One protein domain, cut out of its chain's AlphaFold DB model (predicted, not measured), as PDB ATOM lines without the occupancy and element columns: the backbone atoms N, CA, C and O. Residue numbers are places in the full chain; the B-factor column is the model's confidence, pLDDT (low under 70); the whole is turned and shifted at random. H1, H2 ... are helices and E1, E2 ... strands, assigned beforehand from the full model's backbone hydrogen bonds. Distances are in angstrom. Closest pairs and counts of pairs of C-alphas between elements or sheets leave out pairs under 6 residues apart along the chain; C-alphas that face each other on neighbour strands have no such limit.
ATOM      1  N   VAL A  55     -21.439 -14.037 -28.222       98.25
ATOM      2  CA  VAL A  55     -22.110 -13.423 -27.073       98.25
ATOM      3  C   VAL A  55     -22.508 -14.507 -26.082       98.25
ATOM      4  O   VAL A  55     -23.209 -15.457 -26.442       98.25
ATOM      5  N   ILE A  56     -22.083 -14.351 -24.834       98.38
ATOM      6  CA  ILE A  56     -22.375 -15.261 -23.729       98.38
ATOM      7  C   ILE A  56     -23.271 -14.521 -22.745       98.38
ATOM      8  O   ILE A  56     -22.850 -13.533 -22.153       98.38
ATOM      9  N   VAL A  57     -24.511 -14.986 -22.593       98.06
ATOM     10  CA  VAL A  57     -25.487 -14.380 -21.683       98.06
ATOM     11  C   VAL A  57     -25.702 -15.306 -20.495       98.06
ATOM     12  O   VAL A  57     -26.202 -16.421 -20.650       98.06
ATOM     13  N   ASP A  58     -25.328 -14.825 -19.321       97.19
ATOM     14  CA  ASP A  58     -25.643 -15.409 -18.032       97.19
ATOM     15  C   ASP A  58     -26.906 -14.758 -17.452       97.19
ATOM     16  O   ASP A  58     -27.021 -13.536 -17.379       97.19
ATOM     17  N   CYS A  59     -27.844 -15.603 -17.033       93.06
ATOM     18  CA  CYS A  59     -29.029 -15.209 -16.271       93.06
ATOM     19  C   CYS A  59     -29.254 -16.170 -15.091       93.06
ATOM     20  O   CYS A  59     -30.399 -16.472 -14.746       93.06
ATOM     21  N   THR A  60     -28.180 -16.766 -14.559       88.88
ATOM     22  CA  THR A  60     -28.278 -17.788 -13.504       88.88
ATOM     23  C   THR A  60     -28.435 -17.180 -12.117       88.88
ATOM     24  O   THR A  60     -29.134 -17.762 -11.291       88.88
ATOM     25  N   GLY A  61     -27.832 -16.007 -11.889       86.12
ATOM     26  CA  GLY A  61     -27.730 -15.404 -10.560       86.12
ATOM     27  C   GLY A  61     -26.829 -16.201  -9.609       86.12
ATOM     28  O   GLY A  61     -26.991 -16.079  -8.400       86.12
ATOM     29  N   ASP A  62     -25.934 -17.036 -10.147       90.69
ATOM     30  CA  ASP A  62     -25.074 -17.948  -9.390       90.69
ATOM     31  C   ASP A  62     -23.598 -17.538  -9.514       90.69
ATOM     32  O   ASP A  62     -23.026 -17.522 -10.609       90.69
ATOM     33  N   ASP A  63     -22.970 -17.231  -8.380       93.75
ATOM     34  CA  ASP A  63     -21.562 -16.838  -8.309       93.75
ATOM     35  C   ASP A  63     -20.616 -17.932  -8.829       93.75
ATOM     36  O   ASP A  63     -19.590 -17.608  -9.434       93.75
ATOM     37  N   GLU A  64     -20.964 -19.216  -8.667       95.69
ATOM     38  CA  GLU A  64     -20.159 -20.325  -9.192       95.69
ATOM     39  C   GLU A  64     -20.136 -20.315 -10.725       95.69
ATOM     40  O   GLU A  64     -19.116 -20.634 -11.343       95.69
ATOM     41  N   VAL A  65     -21.236 -19.893 -11.359       96.56
ATOM     42  CA  VAL A  65     -21.306 -19.734 -12.816       96.56
ATOM     43  C   VAL A  65     -20.446 -18.557 -13.262       96.56
ATOM     44  O   VAL A  65     -19.715 -18.691 -14.243       96.56
ATOM     45  N   LEU A  66     -20.455 -17.437 -12.534       98.25
ATOM     46  CA  LEU A  66     -19.581 -16.296 -12.834       98.25
ATOM     47  C   LEU A  66     -18.098 -16.686 -12.753       98.25
ATOM     48  O   LEU A  66     -17.319 -16.368 -13.654       98.25
ATOM     49  N   ASP A  67     -17.712 -17.432 -11.718       98.38
ATOM     50  CA  ASP A  67     -16.341 -17.922 -11.547       98.38
ATOM     51  C   ASP A  67     -15.967 -18.973 -12.609       98.38
ATOM     52  O   ASP A  67     -14.842 -18.990 -13.130       98.38
ATOM     53  N   ALA A  68     -16.917 -19.814 -13.022       98.19
ATOM     54  CA  ALA A  68     -16.735 -20.717 -14.152       98.19
ATOM     55  C   ALA A  68     -16.533 -19.952 -15.470       98.19
ATOM     56  O   ALA A  68     -15.663 -20.316 -16.259       98.19
ATOM     57  N   LEU A  69     -17.297 -18.885 -15.727       98.44
ATOM     58  CA  LEU A  69     -17.145 -18.054 -16.928       98.44
ATOM     59  C   LEU A  69     -15.788 -17.335 -16.949       98.44
ATOM     60  O   LEU A  69     -15.214 -17.142 -18.024       98.44
ATOM     61  N   ALA A  70     -15.262 -16.964 -15.780       98.44
ATOM     62  CA  ALA A  70     -13.945 -16.346 -15.639       98.44
ATOM     63  C   ALA A  70     -12.791 -17.330 -15.881       98.44
ATOM     64  O   ALA A  70     -11.758 -16.952 -16.432       98.44
ATOM     65  N   SER A  71     -12.957 -18.590 -15.469       98.06
ATOM     66  CA  SER A  71     -11.921 -19.630 -15.553       98.06
ATOM     67  C   SER A  71     -11.972 -20.473 -16.831       98.06
ATOM     68  O   SER A  71     -11.002 -21.163 -17.155       98.06
ATOM     69  N   PHE A  72     -13.081 -20.440 -17.569       98.38
ATOM     70  CA  PHE A  72     -13.233 -21.180 -18.816       98.38
ATOM     71  C   PHE A  72     -12.288 -20.651 -19.907       98.38
ATOM     72  O   PHE A  72     -12.222 -19.456 -20.177       98.38
ATOM     73  N   ASP A  73     -11.576 -21.557 -20.582       97.19
ATOM     74  CA  ASP A  73     -10.715 -21.217 -21.720       97.19
ATOM     75  C   ASP A  73     -11.562 -20.927 -22.971       97.19
ATOM     76  O   ASP A  73     -11.961 -21.852 -23.689       97.19
ATOM     77  N   TRP A  74     -11.847 -19.648 -23.226       97.75
ATOM     78  CA  TRP A  74     -12.705 -19.185 -24.326       97.75
ATOM     79  C   TRP A  74     -12.047 -19.191 -25.703       97.75
ATOM     80  O   TRP A  74     -12.767 -19.187 -26.702       97.75
ATOM     81  N   GLN A  75     -10.713 -19.220 -25.774       96.94
ATOM     82  CA  GLN A  75      -9.910 -19.230 -27.011       96.94
ATOM     83  C   GLN A  75     -10.080 -18.013 -27.943       96.94
ATOM     84  O   GLN A  75      -9.345 -17.880 -28.919       96.94
ATOM     85  N   SER A  76     -11.005 -17.105 -27.644       96.81
ATOM     86  CA  SER A  76     -11.175 -15.815 -28.301       96.81
ATOM     87  C   SER A  76     -11.818 -14.830 -27.333       96.81
ATOM     88  O   SER A  76     -12.410 -15.231 -26.331       96.81
ATOM     89  N   GLU A  77     -11.763 -13.547 -27.677       97.56
ATOM     90  CA  GLU A  77     -12.614 -12.544 -27.040       97.56
ATOM     91  C   GLU A  77     -14.097 -12.900 -27.220       97.56
ATOM     92  O   GLU A  77     -14.481 -13.490 -28.241       97.56
ATOM     93  N   LYS A  78     -14.900 -12.571 -26.207       98.50
ATOM     94  CA  LYS A  78     -16.354 -12.728 -26.157       98.50
ATOM     95  C   LYS A  78     -16.981 -11.451 -25.625       98.50
ATOM     96  O   LYS A  78     -16.393 -10.769 -24.790       98.50
ATOM     97  N   LEU A  79     -18.214 -11.183 -26.040       98.69
ATOM     98  CA  LEU A  79     -19.084 -10.286 -25.293       98.69
ATOM     99  C   LEU A  79     -19.811 -11.097 -24.221       98.69
ATOM    100  O   LEU A  79     -20.713 -11.877 -24.524       98.69
ATOM    101  N   PHE A  80     -19.440 -10.895 -22.968       98.75
ATOM    102  CA  PHE A  80     -20.180 -11.421 -21.836       98.75
ATOM    103  C   PHE A  80     -21.267 -10.448 -21.412       98.75
ATOM    104  O   PHE A  80     -21.044  -9.239 -21.380       98.75
ATOM    105  N   VAL A  81     -22.417 -10.989 -21.035       98.75
ATOM    106  CA  VAL A  81     -23.511 -10.268 -20.393       98.75
ATOM    107  C   VAL A  81     -23.956 -11.096 -19.192       98.75
ATOM    108  O   VAL A  81     -24.252 -12.271 -19.366       98.75
ATOM    109  N   SER A  82     -24.028 -10.509 -18.000       98.38
ATOM    110  CA  SER A  82     -24.675 -11.129 -16.839       98.38
ATOM    111  C   SER A  82     -25.844 -10.256 -16.396       98.38
ATOM    112  O   SER A  82     -25.696  -9.044 -16.209       98.38
ATOM    113  N   LEU A  83     -27.020 -10.873 -16.312       97.88
ATOM    114  CA  LEU A  83     -28.274 -10.257 -15.906       97.88
ATOM    115  C   LEU A  83     -28.787 -10.974 -14.657       97.88
ATOM    116  O   LEU A  83     -29.123 -12.157 -14.712       97.88
ATOM    117  N   ALA A  84     -28.899 -10.255 -13.547       94.25
ATOM    118  CA  ALA A  84     -29.389 -10.814 -12.293       94.25
ATOM    119  C   ALA A  84     -30.408  -9.870 -11.662       94.25
ATOM    120  O   ALA A  84     -30.168  -8.673 -11.533       94.25
ATOM    121  N   MET A  85     -31.564 -10.404 -11.280       92.25
ATOM    122  CA  MET A  85     -32.562  -9.625 -10.553       92.25
ATOM    123  C   MET A  85     -32.203  -9.590  -9.072       92.25
ATOM    124  O   MET A  85     -31.702 -10.575  -8.527       92.25
ATOM    125  N   THR A  86     -32.509  -8.482  -8.408       90.31
ATOM    126  CA  THR A  86     -32.479  -8.444  -6.949       90.31
ATOM    127  C   THR A  86     -33.624  -9.272  -6.374       90.31
ATOM    128  O   THR A  86     -34.541  -9.707  -7.082       90.31
ATOM    129  N   TRP A  87     -33.601  -9.450  -5.053       84.31
ATOM    130  CA  TRP A  87     -34.736  -9.995  -4.319       84.31
ATOM    131  C   TRP A  87     -36.042  -9.286  -4.703       84.31
ATOM    132  O   TRP A  87     -36.032  -8.086  -4.998       84.31
ATOM    133  N   ARG A  88     -37.140 -10.054  -4.770       85.38
ATOM    134  CA  ARG A  88     -38.480  -9.577  -5.174       85.38
ATOM    135  C   ARG A  88     -38.542  -8.910  -6.550       85.38
ATOM    136  O   ARG A  88     -39.522  -8.250  -6.856       85.38
ATOM    137  N   ALA A  89     -37.515  -9.108  -7.380       88.69
ATOM    138  CA  ALA A  89     -37.357  -8.424  -8.657       88.69
ATOM    139  C   ALA A  89     -37.463  -6.888  -8.545       88.69
ATOM    140  O   ALA A  89     -37.845  -6.228  -9.500       88.69
ATOM    141  N   GLU A  90     -37.077  -6.294  -7.411       91.81
ATOM    142  CA  GLU A  90     -37.118  -4.831  -7.232       91.81
ATOM    143  C   GLU A  90     -36.064  -4.086  -8.066       91.81
ATOM    144  O   GLU A  90     -36.107  -2.866  -8.220       91.81
ATOM    145  N   GLY A  91     -35.103  -4.810  -8.630       93.50
ATOM    146  CA  GLY A  91     -34.078  -4.261  -9.490       93.50
ATOM    147  C   GLY A  91     -33.424  -5.309 -10.374       93.50
ATOM    148  O   GLY A  91     -33.592  -6.517 -10.191       93.50
ATOM    149  N   LEU A  92     -32.642  -4.816 -11.327       95.75
ATOM    150  CA  LEU A  92     -31.877  -5.613 -12.277       95.75
ATOM    151  C   LEU A  92     -30.437  -5.114 -12.310       95.75
ATOM    152  O   LEU A  92     -30.174  -3.966 -12.669       95.75
ATOM    153  N   PHE A  93     -29.512  -6.005 -11.978       97.12
ATOM    154  CA  PHE A  93     -28.100  -5.867 -12.288       97.12
ATOM    155  C   PHE A  93     -27.877  -6.257 -13.746       97.12
ATOM    156  O   PHE A  93     -28.242  -7.362 -14.158       97.12
ATOM    157  N   ALA A  94     -27.281  -5.358 -14.525       98.06
ATOM    158  CA  ALA A  94     -26.949  -5.596 -15.917       98.06
ATOM    159  C   ALA A  94     -25.474  -5.279 -16.164       98.06
ATOM    160  O   ALA A  94     -25.055  -4.125 -16.176       98.06
ATOM    161  N   TYR A  95     -24.671  -6.322 -16.346       98.62
ATOM    162  CA  TYR A  95     -23.236  -6.210 -16.575       98.62
ATOM    163  C   TYR A  95     -22.885  -6.699 -17.974       98.62
ATOM    164  O   TYR A  95     -23.389  -7.735 -18.406       98.62
ATOM    165  N   ALA A  96     -22.003  -5.989 -18.670       98.62
ATOM    166  CA  ALA A  96     -21.430  -6.421 -19.934       98.62
ATOM    167  C   ALA A  96     -19.919  -6.184 -19.961       98.62
ATOM    168  O   ALA A  96     -19.440  -5.181 -19.440       98.62
ATOM    169  N   ALA A  97     -19.176  -7.088 -20.597       98.62
ATOM    170  CA  ALA A  97     -17.740  -6.946 -20.818       98.62
ATOM    171  C   ALA A  97     -17.317  -7.639 -22.116       98.62
ATOM    172  O   ALA A  97     -17.705  -8.778 -22.369       98.62
ATOM    173  N   SER A  98     -16.522  -6.956 -22.939       98.38
ATOM    174  CA  SER A  98     -15.896  -7.521 -24.144       98.38
ATOM    175  C   SER A  98     -14.445  -7.868 -23.836       98.38
ATOM    176  O   SER A  98     -13.595  -6.983 -23.784       98.38
ATOM    177  N   GLU A  99     -14.207  -9.133 -23.483       97.94
ATOM    178  CA  GLU A  99     -12.944  -9.611 -22.903       97.94
ATOM    179  C   GLU A  99     -12.680 -11.079 -23.286       97.94
ATOM    180  O   GLU A  99     -13.550 -11.773 -23.811       97.94
ATOM    181  N   SER A 100     -11.462 -11.578 -23.053       97.44
ATOM    182  CA  SER A 100     -11.103 -12.987 -23.298       97.44
ATOM    183  C   SER A 100     -11.601 -13.949 -22.215       97.44
ATOM    184  O   SER A 100     -11.596 -15.162 -22.420       97.44
ATOM    185  N   SER A 101     -12.038 -13.426 -21.073       98.12
ATOM    186  CA  SER A 101     -12.724 -14.159 -20.011       98.12
ATOM    187  C   SER A 101     -13.666 -13.227 -19.257       98.12
ATOM    188  O   SER A 101     -13.545 -12.004 -19.343       98.12
ATOM    189  N   PHE A 102     -14.633 -13.793 -18.533       98.44
ATOM    190  CA  PHE A 102     -15.562 -12.976 -17.760       98.44
ATOM    191  C   PHE A 102     -14.849 -12.320 -16.563       98.44
ATOM    192  O   PHE A 102     -14.225 -13.030 -15.769       98.44
ATOM    193  N   PRO A 103     -14.956 -10.995 -16.366       98.31
ATOM    194  CA  PRO A 103     -14.326 -10.301 -15.243       98.31
ATOM    195  C   PRO A 103     -15.135 -10.474 -13.939       98.31
ATOM    196  O   PRO A 103     -15.655  -9.509 -13.378       98.31
ATOM    197  N   ALA A 104     -15.225 -11.707 -13.425       98.12
ATOM    198  CA  ALA A 104     -16.086 -12.064 -12.288       98.12
ATOM    199  C   ALA A 104     -15.853 -11.223 -11.024       98.12
ATOM    200  O   ALA A 104     -16.812 -10.869 -10.344       98.12
ATOM    201  N   ILE A 105     -14.599 -10.880 -10.713       98.06
ATOM    202  CA  ILE A 105     -14.267 -10.053  -9.541       98.06
ATOM    203  C   ILE A 105     -14.900  -8.662  -9.667       98.06
ATOM    204  O   ILE A 105     -15.491  -8.168  -8.711       98.06
ATOM    205  N   ASP A 106     -14.794  -8.045 -10.847       98.12
ATOM    206  CA  ASP A 106     -15.355  -6.719 -11.108       98.12
ATOM    207  C   ASP A 106     -16.888  -6.768 -11.108       98.12
ATOM    208  O   ASP A 106     -17.520  -5.994 -10.394       98.12
ATOM    209  N   ALA A 107     -17.485  -7.735 -11.814       97.69
ATOM    210  CA  ALA A 107     -18.935  -7.912 -11.854       97.69
ATOM    211  C   ALA A 107     -19.533  -8.106 -10.448       97.69
ATOM    212  O   ALA A 107     -20.423  -7.355 -10.044       97.69
ATOM    213  N   LYS A 108     -18.985  -9.034  -9.649       97.00
ATOM    214  CA  LYS A 108     -19.441  -9.283  -8.269       97.00
ATOM    215  C   LYS A 108     -19.250  -8.072  -7.357       97.00
ATOM    216  O   LYS A 108     -20.100  -7.817  -6.501       97.00
ATOM    217  N   ALA A 109     -18.179  -7.299  -7.550       97.00
ATOM    218  CA  ALA A 109     -17.972  -6.053  -6.817       97.00
ATOM    219  C   ALA A 109     -19.038  -5.003  -7.172       97.00
ATOM    220  O   ALA A 109     -19.563  -4.350  -6.272       97.00
ATOM    221  N   GLN A 110     -19.405  -4.863  -8.451       96.56
ATOM    222  CA  GLN A 110     -20.478  -3.957  -8.875       96.56
ATOM    223  C   GLN A 110     -21.842  -4.375  -8.314       96.56
ATOM    224  O   GLN A 110     -22.576  -3.519  -7.811       96.56
ATOM    225  N   PHE A 111     -22.154  -5.675  -8.349       94.44
ATOM    226  CA  PHE A 111     -23.395  -6.228  -7.797       94.44
ATOM    227  C   PHE A 111     -23.480  -5.984  -6.289       94.44
ATOM    228  O   PHE A 111     -24.443  -5.389  -5.813       94.44
ATOM    229  N   SER A 112     -22.423  -6.331  -5.549       92.19
ATOM    230  CA  SER A 112     -22.348  -6.133  -4.093       92.19
ATOM    231  C   SER A 112     -22.394  -4.659  -3.677       92.19
ATOM    232  O   SER A 112     -22.913  -4.329  -2.616       92.19
ATOM    233  N   ALA A 113     -21.845  -3.758  -4.496       92.81
ATOM    234  CA  ALA A 113     -21.859  -2.321  -4.226       92.81
ATOM    235  C   ALA A 113     -23.208  -1.656  -4.545       92.81
ATOM    236  O   ALA A 113     -23.369  -0.457  -4.305       92.81
ATOM    237  N   SER A 114     -24.150  -2.391  -5.136       90.75
ATOM    238  CA  SER A 114     -25.440  -1.847  -5.537       90.75
ATOM    239  C   SER A 114     -26.482  -2.022  -4.433       90.75
ATOM    240  O   SER A 114     -26.425  -2.994  -3.677       90.75
ATOM    241  N   PRO A 115     -27.441  -1.088  -4.307       85.12
ATOM    242  CA  PRO A 115     -28.451  -1.166  -3.262       85.12
ATOM    243  C   PRO A 115     -29.240  -2.473  -3.354       85.12
ATOM    244  O   PRO A 115     -29.812  -2.788  -4.397       85.12
ATOM    245  N   THR A 116     -29.279  -3.216  -2.255       71.44
ATOM    246  CA  THR A 116     -30.048  -4.455  -2.136       71.44
ATOM    247  C   THR A 116     -31.321  -4.187  -1.329       71.44
ATOM    248  O   THR A 116     -31.259  -3.444  -0.345       71.44
ATOM    249  N   PRO A 117     -32.472  -4.758  -1.725       73.06
ATOM    250  CA  PRO A 117     -33.689  -4.720  -0.921       73.06
ATOM    251  C   PRO A 117     -33.459  -5.263   0.492       73.06
ATOM    252  O   PRO A 117     -32.647  -6.167   0.696       73.06
ATOM    253  N   THR A 118     -34.184  -4.726   1.471       73.75
ATOM    254  CA  THR A 118     -34.184  -5.265   2.836       73.75
ATOM    255  C   THR A 118     -34.967  -6.572   2.885       73.75
ATOM    256  O   THR A 118     -36.083  -6.621   2.377       73.75
ATOM    257  N   PHE A 119     -34.407  -7.593   3.532       70.88
ATOM    258  CA  PHE A 119     -35.099  -8.851   3.828       70.88
ATOM    259  C   PHE A 119     -35.925  -8.719   5.113       70.88
ATOM    260  O   PHE A 119     -35.444  -8.135   6.088       70.88
ATOM    261  N   ASP A 120     -37.142  -9.263   5.118       74.31
ATOM    262  CA  ASP A 120     -37.972  -9.399   6.320       74.31
ATOM    263  C   ASP A 120     -38.113 -10.867   6.787       74.31
ATOM    264  O   ASP A 120     -37.722 -11.808   6.096       74.31
ATOM    265  N   ASP A 121     -38.684 -11.081   7.979       65.81
ATOM    266  CA  ASP A 121     -38.847 -12.416   8.591       65.81
ATOM    267  C   ASP A 121     -39.742 -13.380   7.772       65.81
ATOM    268  O   ASP A 121     -39.804 -14.587   8.049       65.81
ATOM    269  N   LEU A 122     -40.521 -12.864   6.811       65.44
ATOM    270  CA  LEU A 122     -41.350 -13.676   5.917       65.44
ATOM    271  C   LEU A 122     -40.539 -14.158   4.712       65.44
ATOM    272  O   LEU A 122     -40.738 -15.293   4.271       65.44
ATOM    273  N   ASP A 123     -39.599 -13.339   4.244       65.69
ATOM    274  CA  ASP A 123     -38.691 -13.653   3.142       65.69
ATOM    275  C   ASP A 123     -37.735 -14.813   3.471       65.69
ATOM    276  O   ASP A 123     -37.450 -15.639   2.603       65.69
ATOM    277  N   GLU A 124     -37.310 -14.963   4.733       60.53
ATOM    278  CA  GLU A 124     -36.409 -16.047   5.180       60.53
ATOM    279  C   GLU A 124     -36.979 -17.463   4.977       60.53
ATOM    280  O   GLU A 124     -36.245 -18.453   4.989       60.53
ATOM    281  N   LYS A 125     -38.300 -17.583   4.803       60.50
ATOM    282  CA  LYS A 125     -39.005 -18.870   4.677       60.50
ATOM    283  C   LYS A 125     -39.192 -19.312   3.227       60.50
ATOM    284  O   LYS A 125     -39.715 -20.404   2.993       60.50
ATOM    285  N   ILE A 126     -38.817 -18.474   2.262       64.81
ATOM    286  CA  ILE A 126     -39.002 -18.744   0.838       64.81
ATOM    287  C   ILE A 126     -37.771 -19.474   0.297       64.81
ATOM    288  O   ILE A 126     -36.668 -18.934   0.260       64.81
ATOM    289  N   GLU A 127     -37.958 -20.707  -0.182       60.47
ATOM    290  CA  GLU A 127     -36.885 -21.420  -0.876       60.47
ATOM    291  C   GLU A 127     -36.588 -20.778  -2.243       60.47
ATOM    292  O   GLU A 127     -37.487 -20.556  -3.059       60.47
ATOM    293  N   GLY A 128     -35.303 -20.537  -2.524       59.25
ATOM    294  CA  GLY A 128     -34.783 -19.955  -3.770       59.25
ATOM    295  C   GLY A 128     -34.841 -20.893  -4.983       59.25
ATOM    296  O   GLY A 128     -33.845 -21.117  -5.662       59.25
ATOM    297  N   ILE A 129     -36.007 -21.463  -5.280       60.28
ATOM    298  CA  ILE A 129     -36.205 -22.468  -6.344       60.28
ATOM    299  C   ILE A 129     -36.332 -21.880  -7.765       60.28
ATOM    300  O   ILE A 129     -36.478 -22.621  -8.747       60.28
ATOM    301  N   GLY A 130     -36.218 -20.553  -7.882       62.09
ATOM    302  CA  GLY A 130     -36.083 -19.802  -9.131       62.09
ATOM    303  C   GLY A 130     -37.238 -18.839  -9.422       62.09
ATOM    304  O   GLY A 130     -38.362 -19.032  -8.964       62.09
ATOM    305  N   CYS A 131     -36.962 -17.835 -10.259       62.12
ATOM    306  CA  CYS A 131     -37.794 -16.641 -10.477       62.12
ATOM    307  C   CYS A 131     -39.173 -16.861 -11.117       62.12
ATOM    308  O   CYS A 131     -39.968 -15.941 -11.243       62.12
ATOM    309  N   TRP A 132     -39.450 -18.079 -11.562       62.78
ATOM    310  CA  TRP A 132     -40.710 -18.466 -12.197       62.78
ATOM    311  C   TRP A 132     -41.510 -19.445 -11.337       62.78
ATOM    312  O   TRP A 132     -42.511 -20.000 -11.784       62.78
ATOM    313  N   HIS A 133     -41.044 -19.742 -10.125       61.69
ATOM    314  CA  HIS A 133     -41.797 -20.583  -9.215       61.69
ATOM    315  C   HIS A 133     -42.915 -19.781  -8.550       61.69
ATOM    316  O   HIS A 133     -42.729 -18.619  -8.223       61.69
ATOM    317  N   ALA A 134     -44.044 -20.422  -8.243       58.56
ATOM    318  CA  ALA A 134     -45.186 -19.781  -7.581       58.56
ATOM    319  C   ALA A 134     -44.902 -19.251  -6.159       58.56
ATOM    320  O   ALA A 134     -45.762 -18.610  -5.570       58.56
ATOM    321  N   VAL A 135     -43.727 -19.553  -5.598       70.81
ATOM    322  CA  VAL A 135     -43.284 -19.029  -4.294       70.81
ATOM    323  C   VAL A 135     -42.254 -17.915  -4.454       70.81
ATOM    324  O   VAL A 135     -41.823 -17.348  -3.460       70.81
ATOM    325  N   PHE A 136     -41.836 -17.614  -5.689       74.50
ATOM    326  CA  PHE A 136     -40.978 -16.472  -5.946       74.50
ATOM    327  C   PHE A 136     -41.761 -15.199  -5.611       74.50
ATOM    328  O   PHE A 136     -42.912 -15.080  -6.032       74.50
ATOM    329  N   PRO A 137     -41.180 -14.261  -4.854       79.06
ATOM    330  CA  PRO A 137     -41.946 -13.163  -4.280       79.06
ATOM    331  C   PRO A 137     -42.193 -11.999  -5.257       79.06
ATOM    332  O   PRO A 137     -42.774 -10.996  -4.854       79.06
ATOM    333  N   ALA A 138     -41.782 -12.129  -6.524       84.44
ATOM    334  CA  ALA A 138     -42.124 -11.198  -7.599       84.44
ATOM    335  C   ALA A 138     -43.236 -11.752  -8.492       84.44
ATOM    336  O   ALA A 138     -43.417 -12.971  -8.608       84.44
ATOM    337  N   THR A 139     -43.947 -10.868  -9.184       85.19
ATOM    338  CA  THR A 139     -44.990 -11.268 -10.127       85.19
ATOM    339  C   THR A 139     -44.412 -11.568 -11.514       85.19
ATOM    340  O   THR A 139     -43.268 -11.256 -11.845       85.19
ATOM    341  N   ALA A 140     -45.205 -12.225 -12.366       84.38
ATOM    342  CA  ALA A 140     -44.756 -12.573 -13.714       84.38
ATOM    343  C   ALA A 140     -44.485 -11.333 -14.587       84.38
ATOM    344  O   ALA A 140     -43.624 -11.386 -15.460       84.38
ATOM    345  N   ASP A 141     -45.208 -10.233 -14.374       88.25
ATOM    346  CA  ASP A 141     -44.992  -8.963 -15.063       88.25
ATOM    347  C   ASP A 141     -43.679  -8.285 -14.657       88.25
ATOM    348  O   ASP A 141     -42.999  -7.786 -15.553       88.25
ATOM    349  N   ASP A 142     -43.248  -8.374 -13.393       90.50
ATOM    350  CA  ASP A 142     -41.916  -7.900 -12.976       90.50
ATOM    351  C   ASP A 142     -40.812  -8.632 -13.755       90.50
ATOM    352  O   ASP A 142     -39.914  -8.030 -14.349       90.50
ATOM    353  N   VAL A 143     -40.915  -9.963 -13.844       88.12
ATOM    354  CA  VAL A 143     -39.938 -10.786 -14.573       88.12
ATOM    355  C   VAL A 143     -39.946 -10.469 -16.075       88.12
ATOM    356  O   VAL A 143     -38.887 -10.407 -16.707       88.12
ATOM    357  N   GLN A 144     -41.122 -10.244 -16.667       90.62
ATOM    358  CA  GLN A 144     -41.243  -9.865 -18.080       90.62
ATOM    359  C   GLN A 144     -40.672  -8.467 -18.353       90.62
ATOM    360  O   GLN A 144     -39.995  -8.272 -19.368       90.62
ATOM    361  N   LEU A 145     -40.890  -7.508 -17.448       94.00
ATOM    362  CA  LEU A 145     -40.315  -6.165 -17.519       94.00
ATOM    363  C   LEU A 145     -38.785  -6.230 -17.551       94.00
ATOM    364  O   LEU A 145     -38.159  -5.651 -18.447       94.00
ATOM    365  N   TRP A 146     -38.174  -7.006 -16.654       95.00
ATOM    366  CA  TRP A 146     -36.724  -7.198 -16.655       95.00
ATOM    367  C   TRP A 146     -36.215  -7.960 -17.869       95.00
ATOM    368  O   TRP A 146     -35.164  -7.604 -18.402       95.00
ATOM    369  N   GLY A 147     -36.973  -8.929 -18.386       93.94
ATOM    370  CA  GLY A 147     -36.671  -9.562 -19.672       93.94
ATOM    371  C   GLY A 147     -36.603  -8.543 -20.819       93.94
ATOM    372  O   GLY A 147     -35.660  -8.547 -21.617       93.94
ATOM    373  N   ALA A 148     -37.559  -7.612 -20.873       95.94
ATOM    374  CA  ALA A 148     -37.582  -6.552 -21.878       95.94
ATOM    375  C   ALA A 148     -36.398  -5.581 -21.726       95.94
ATOM    376  O   ALA A 148     -35.742  -5.251 -22.721       95.94
ATOM    377  N   ILE A 149     -36.081  -5.153 -20.503       97.00
ATOM    378  CA  ILE A 149     -34.952  -4.250 -20.223       97.00
ATOM    379  C   ILE A 149     -33.614  -4.935 -20.511       97.00
ATOM    380  O   ILE A 149     -32.793  -4.381 -21.244       97.00
ATOM    381  N   GLY A 150     -33.429  -6.166 -20.034       97.50
ATOM    382  CA  GLY A 150     -32.235  -6.976 -20.265       97.50
ATOM    383  C   GLY A 150     -31.961  -7.196 -21.751       97.50
ATOM    384  O   GLY A 150     -30.833  -7.015 -22.208       97.50
ATOM    385  N   SER A 151     -32.993  -7.469 -22.557       96.81
ATOM    386  CA  SER A 151     -32.832  -7.599 -24.014       96.81
ATOM    387  C   SER A 151     -32.347  -6.302 -24.684       96.81
ATOM    388  O   SER A 151     -31.517  -6.336 -25.599       96.81
ATOM    389  N   LYS A 152     -32.810  -5.135 -24.208       97.81
ATOM    390  CA  LYS A 152     -32.345  -3.825 -24.691       97.81
ATOM    391  C   LYS A 152     -30.912  -3.546 -24.248       97.81
ATOM    392  O   LYS A 152     -30.155  -3.004 -25.052       97.81
ATOM    393  N   PHE A 153     -30.546  -3.913 -23.021       98.31
ATOM    394  CA  PHE A 153     -29.174  -3.818 -22.526       98.31
ATOM    395  C   PHE A 153     -28.217  -4.669 -23.371       98.31
ATOM    396  O   PHE A 153     -27.261  -4.128 -23.920       98.31
ATOM    397  N   ILE A 154     -28.540  -5.950 -23.600       98.31
ATOM    398  CA  ILE A 154     -27.759  -6.845 -24.475       98.31
ATOM    399  C   ILE A 154     -27.566  -6.210 -25.852       98.31
ATOM    400  O   ILE A 154     -26.449  -6.138 -26.358       98.31
ATOM    401  N   ARG A 155     -28.642  -5.693 -26.459       98.12
ATOM    402  CA  ARG A 155     -28.551  -5.034 -27.767       98.12
ATOM    403  C   ARG A 155     -27.610  -3.825 -27.743       98.12
ATOM    404  O   ARG A 155     -26.857  -3.649 -28.696       98.12
ATOM    405  N   ARG A 156     -27.646  -2.989 -26.698       97.75
ATOM    406  CA  ARG A 156     -26.717  -1.852 -26.562       97.75
ATOM    407  C   ARG A 156     -25.274  -2.325 -26.412       97.75
ATOM    408  O   ARG A 156     -24.417  -1.793 -27.106       97.75
ATOM    409  N   ALA A 157     -25.029  -3.347 -25.596       97.94
ATOM    410  CA  ALA A 157     -23.702  -3.927 -25.407       97.94
ATOM    411  C   ALA A 157     -23.138  -4.530 -26.707       97.94
ATOM    412  O   ALA A 157     -21.958  -4.376 -26.993       97.94
ATOM    413  N   VAL A 158     -23.985  -5.145 -27.540       98.00
ATOM    414  CA  VAL A 158     -23.595  -5.633 -28.877       98.00
ATOM    415  C   VAL A 158     -23.236  -4.481 -29.820       98.00
ATOM    416  O   VAL A 158     -22.278  -4.582 -30.579       98.00
ATOM    417  N   LEU A 159     -24.008  -3.390 -29.804       98.00
ATOM    418  CA  LEU A 159     -23.781  -2.235 -30.682       98.00
ATOM    419  C   LEU A 159     -22.620  -1.344 -30.224       98.00
ATOM    420  O   LEU A 159     -22.033  -0.644 -31.044       98.00
ATOM    421  N   SER A 160     -22.306  -1.360 -28.931       97.00
ATOM    422  CA  SER A 160     -21.217  -0.602 -28.321       97.00
ATOM    423  C   SER A 160     -20.438  -1.490 -27.341       97.00
ATOM    424  O   SER A 160     -20.573  -1.314 -26.123       97.00
ATOM    425  N   PRO A 161     -19.627  -2.438 -27.858       94.88
ATOM    426  CA  PRO A 161     -18.823  -3.342 -27.041       94.88
ATOM    427  C   PRO A 161     -17.918  -2.589 -26.065       94.88
ATOM    428  O   PRO A 161     -17.486  -1.463 -26.322       94.88
ATOM    429  N   GLY A 162     -17.646  -3.210 -24.927       95.25
ATOM    430  CA  GLY A 162     -16.901  -2.606 -23.833       95.25
ATOM    431  C   GLY A 162     -17.367  -3.132 -22.486       95.25
ATOM    432  O   GLY A 162     -18.194  -4.044 -22.411       95.25
ATOM    433  N   ARG A 163     -16.811  -2.551 -21.423       97.50
ATOM    434  CA  ARG A 163     -17.196  -2.864 -20.051       97.50
ATOM    435  C   ARG A 163     -18.232  -1.858 -19.562       97.50
ATOM    436  O   ARG A 163     -17.936  -0.668 -19.480       97.50
ATOM    437  N   HIS A 164     -19.418  -2.351 -19.231       95.56
ATOM    438  CA  HIS A 164     -20.565  -1.556 -18.804       95.56
ATOM    439  C   HIS A 164     -21.237  -2.224 -17.615       95.56
ATOM    440  O   HIS A 164     -21.372  -3.446 -17.571       95.56
ATOM    441  N   TYR A 165     -21.699  -1.414 -16.675       97.94
ATOM    442  CA  TYR A 165     -22.560  -1.860 -15.597       97.94
ATOM    443  C   TYR A 165     -23.698  -0.863 -15.464       97.94
ATOM    444  O   TYR A 165     -23.435   0.330 -15.341       97.94
ATOM    445  N   GLU A 166     -24.925  -1.366 -15.505       97.62
ATOM    446  CA  GLU A 166     -26.137  -0.600 -15.259       97.62
ATOM    447  C   GLU A 166     -26.931  -1.295 -14.142       97.62
ATOM    448  O   GLU A 166     -27.100  -2.520 -14.145       97.62
ATOM    449  N   TYR A 167     -27.429  -0.521 -13.184       96.94
ATOM    450  CA  TYR A 167     -28.373  -0.981 -12.173       96.94
ATOM    451  C   TYR A 167     -29.704  -0.266 -12.354       96.94
ATOM    452  O   TYR A 167     -29.790   0.963 -12.301       96.94
ATOM    453  N   PHE A 168     -30.756  -1.054 -12.528       96.06
ATOM    454  CA  PHE A 168     -32.120  -0.559 -12.629       96.06
ATOM    455  C   PHE A 168     -32.901  -0.880 -11.366       96.06
ATOM    456  O   PHE A 168     -32.722  -1.950 -10.786       96.06
ATOM    457  N   ARG A 169     -33.819   0.010 -10.991       94.81
ATOM    458  CA  ARG A 169     -34.764  -0.200  -9.893       94.81
ATOM    459  C   ARG A 169     -36.190   0.012 -10.372       94.81
ATOM    460  O   ARG A 169     -36.460   0.977 -11.081       94.81
ATOM    461  N   GLN A 170     -37.091  -0.873  -9.975       92.31
ATOM    462  CA  GLN A 170     -38.523  -0.692 -10.155       92.31
ATOM    463  C   GLN A 170     -39.088   0.096  -8.972       92.31
ATOM    464  O   GLN A 170     -38.790  -0.176  -7.810       92.31
ATOM    465  N   MET A 171     -39.892   1.102  -9.278       90.88
ATOM    466  CA  MET A 171     -40.561   1.950  -8.303       90.88
ATOM    467  C   MET A 171     -41.940   1.371  -7.951       90.88
ATOM    468  O   MET A 171     -42.501   0.613  -8.744       90.88
ATOM    469  N   PRO A 172     -42.546   1.751  -6.807       86.81
ATOM    470  CA  PRO A 172     -43.857   1.232  -6.399       86.81
ATOM    471  C   PRO A 172     -45.000   1.486  -7.395       86.81
ATOM    472  O   PRO A 172     -46.024   0.811  -7.339       86.81
ATOM    473  N   ASP A 173     -44.851   2.463  -8.292       90.19
ATOM    474  CA  ASP A 173     -45.807   2.771  -9.361       90.19
ATOM    475  C   ASP A 173     -45.541   1.995 -10.669       90.19
ATOM    476  O   ASP A 173     -46.214   2.225 -11.675       90.19
ATOM    477  N   GLY A 174     -44.564   1.082 -10.665       85.62
ATOM    478  CA  GLY A 174     -44.154   0.270 -11.809       85.62
ATOM    479  C   GLY A 174     -43.191   0.967 -12.774       85.62
ATOM    480  O   GLY A 174     -42.787   0.359 -13.769       85.62
ATOM    481  N   THR A 175     -42.803   2.223 -12.519       92.88
ATOM    482  CA  THR A 175     -41.768   2.896 -13.318       92.88
ATOM    483  C   THR A 175     -40.382   2.317 -13.033       92.88
ATOM    484  O   THR A 175     -40.153   1.712 -11.990       92.88
ATOM    485  N   VAL A 176     -39.446   2.478 -13.974       95.06
ATOM    486  CA  VAL A 176     -38.066   2.001 -13.814       95.06
ATOM    487  C   VAL A 176     -37.095   3.169 -13.824       95.06
ATOM    488  O   VAL A 176     -37.066   3.960 -14.768       95.06
ATOM    489  N   GLU A 177     -36.267   3.236 -12.789       94.88
ATOM    490  CA  GLU A 177     -35.168   4.179 -12.638       94.88
ATOM    491  C   GLU A 177     -33.838   3.516 -13.026       94.88
ATOM    492  O   GLU A 177     -33.562   2.378 -12.648       94.88
ATOM    493  N   HIS A 178     -32.995   4.240 -13.765       93.75
ATOM    494  CA  HIS A 178     -31.587   3.890 -13.960       93.75
ATOM    495  C   HIS A 178     -30.773   4.496 -12.812       93.75
ATOM    496  O   HIS A 178     -30.533   5.703 -12.786       93.75
ATOM    497  N   ALA A 179     -30.408   3.664 -11.840       87.94
ATOM    498  CA  ALA A 179     -29.845   4.087 -10.562       87.94
ATOM    499  C   ALA A 179     -28.308   4.136 -10.551       87.94
ATOM    500  O   ALA A 179     -27.731   4.805  -9.689       87.94
TER     501      ALA A 179
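What this domain is: This is residues 55 to 179 of the 180 residues of the protein "ThiF domain-containing protein" of Pseudomonas chloritidismutans AW-1 (UniProt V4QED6). A twisted sheet of five strands has the long helix H3 packed on one face and the short helix H2 on the other, with H1 beside H2. A long stretch with no named element, residues 113 to 139, joins H2 to H3 and reaches one end of the longest axis. The printed part has 125 residues with three named helices and five named strands, along the chain E1 H1 E2 E3 H2 H3 E4 E5; the mixed sheet has the order E1 E2 E3 E4 E5, and the class is mixed, helices and strands. It is compact, with a radius of gyration of the C-alphas of 14.8 A, and elongated, spanning 45 by 28 by 25 A.

Where its parts are: E1, residues 55 to 58, begins at C-alpha 55 (-22.110, -13.423, -27.073). H1 is residues 63 to 71, 12.4 A long. E2, residues 78 to 85, measures 22.7 A and E3, residues 91 to 99, 25.6 A. H2 is residues 104 to 112, 11.9 A long. H3, residues 140 to 159, measures 28.9 A from C-alpha 140 (-44.756, -12.573, -13.714). E4, residues 164 to 170, measures 20.0 A, and E5, residues 176 to 178, ends at C-alpha 178 (-31.587, 3.890, -13.960).

How they stand to each other: E1 and E2 are parallel, with N 56 and O 79 2.8 A apart, within hydrogen-bond range; E1, H1 and E2 form a strand-helix-strand unit, two parallel neighbour strands with a helix between, whose crossover is right-handed. E2 and E3 are an antiparallel hairpin, with N 82 and O 95 at 2.9 A. E3 and E4 are antiparallel, with N 94 and O 166 at 2.9 A. E4 and E5 are an antiparallel hairpin, with N 177 and O 169 at 2.8 A. H2 and H3 are on opposite faces, which gives three layers, helices on both faces of a sheet. H2 lies over E3 and along the strands, at 20 degrees on the local plane and a height over the sheet of 9.7 A; the closest C-alphas of H2 and E3, Phe 111 and Phe 93, are 6.5 A apart. The closest C-alphas of H3 and E3, Ala 157 and Ala 96, are 6.4 A apart. H1 only grazes the sheet and touches H2, the closest C-alphas, Leu 66 and Ala 104, being 5.5 A apart, at a shallow tilt of 28 degrees, opposite ways. H1 and H3 are apart. In H1, H2 and H3 every O i to N i+4 pair is within hydrogen-bond range.

The domain as a whole: The two C-alphas farthest apart, Gln 75 and Asp 121, are 46.4 A apart. The printed part has no cut. The link from H2 to H3, 27 residues, is long. The mean pLDDT of the printed part is 89.9, and residues 121 to 134 are under 70.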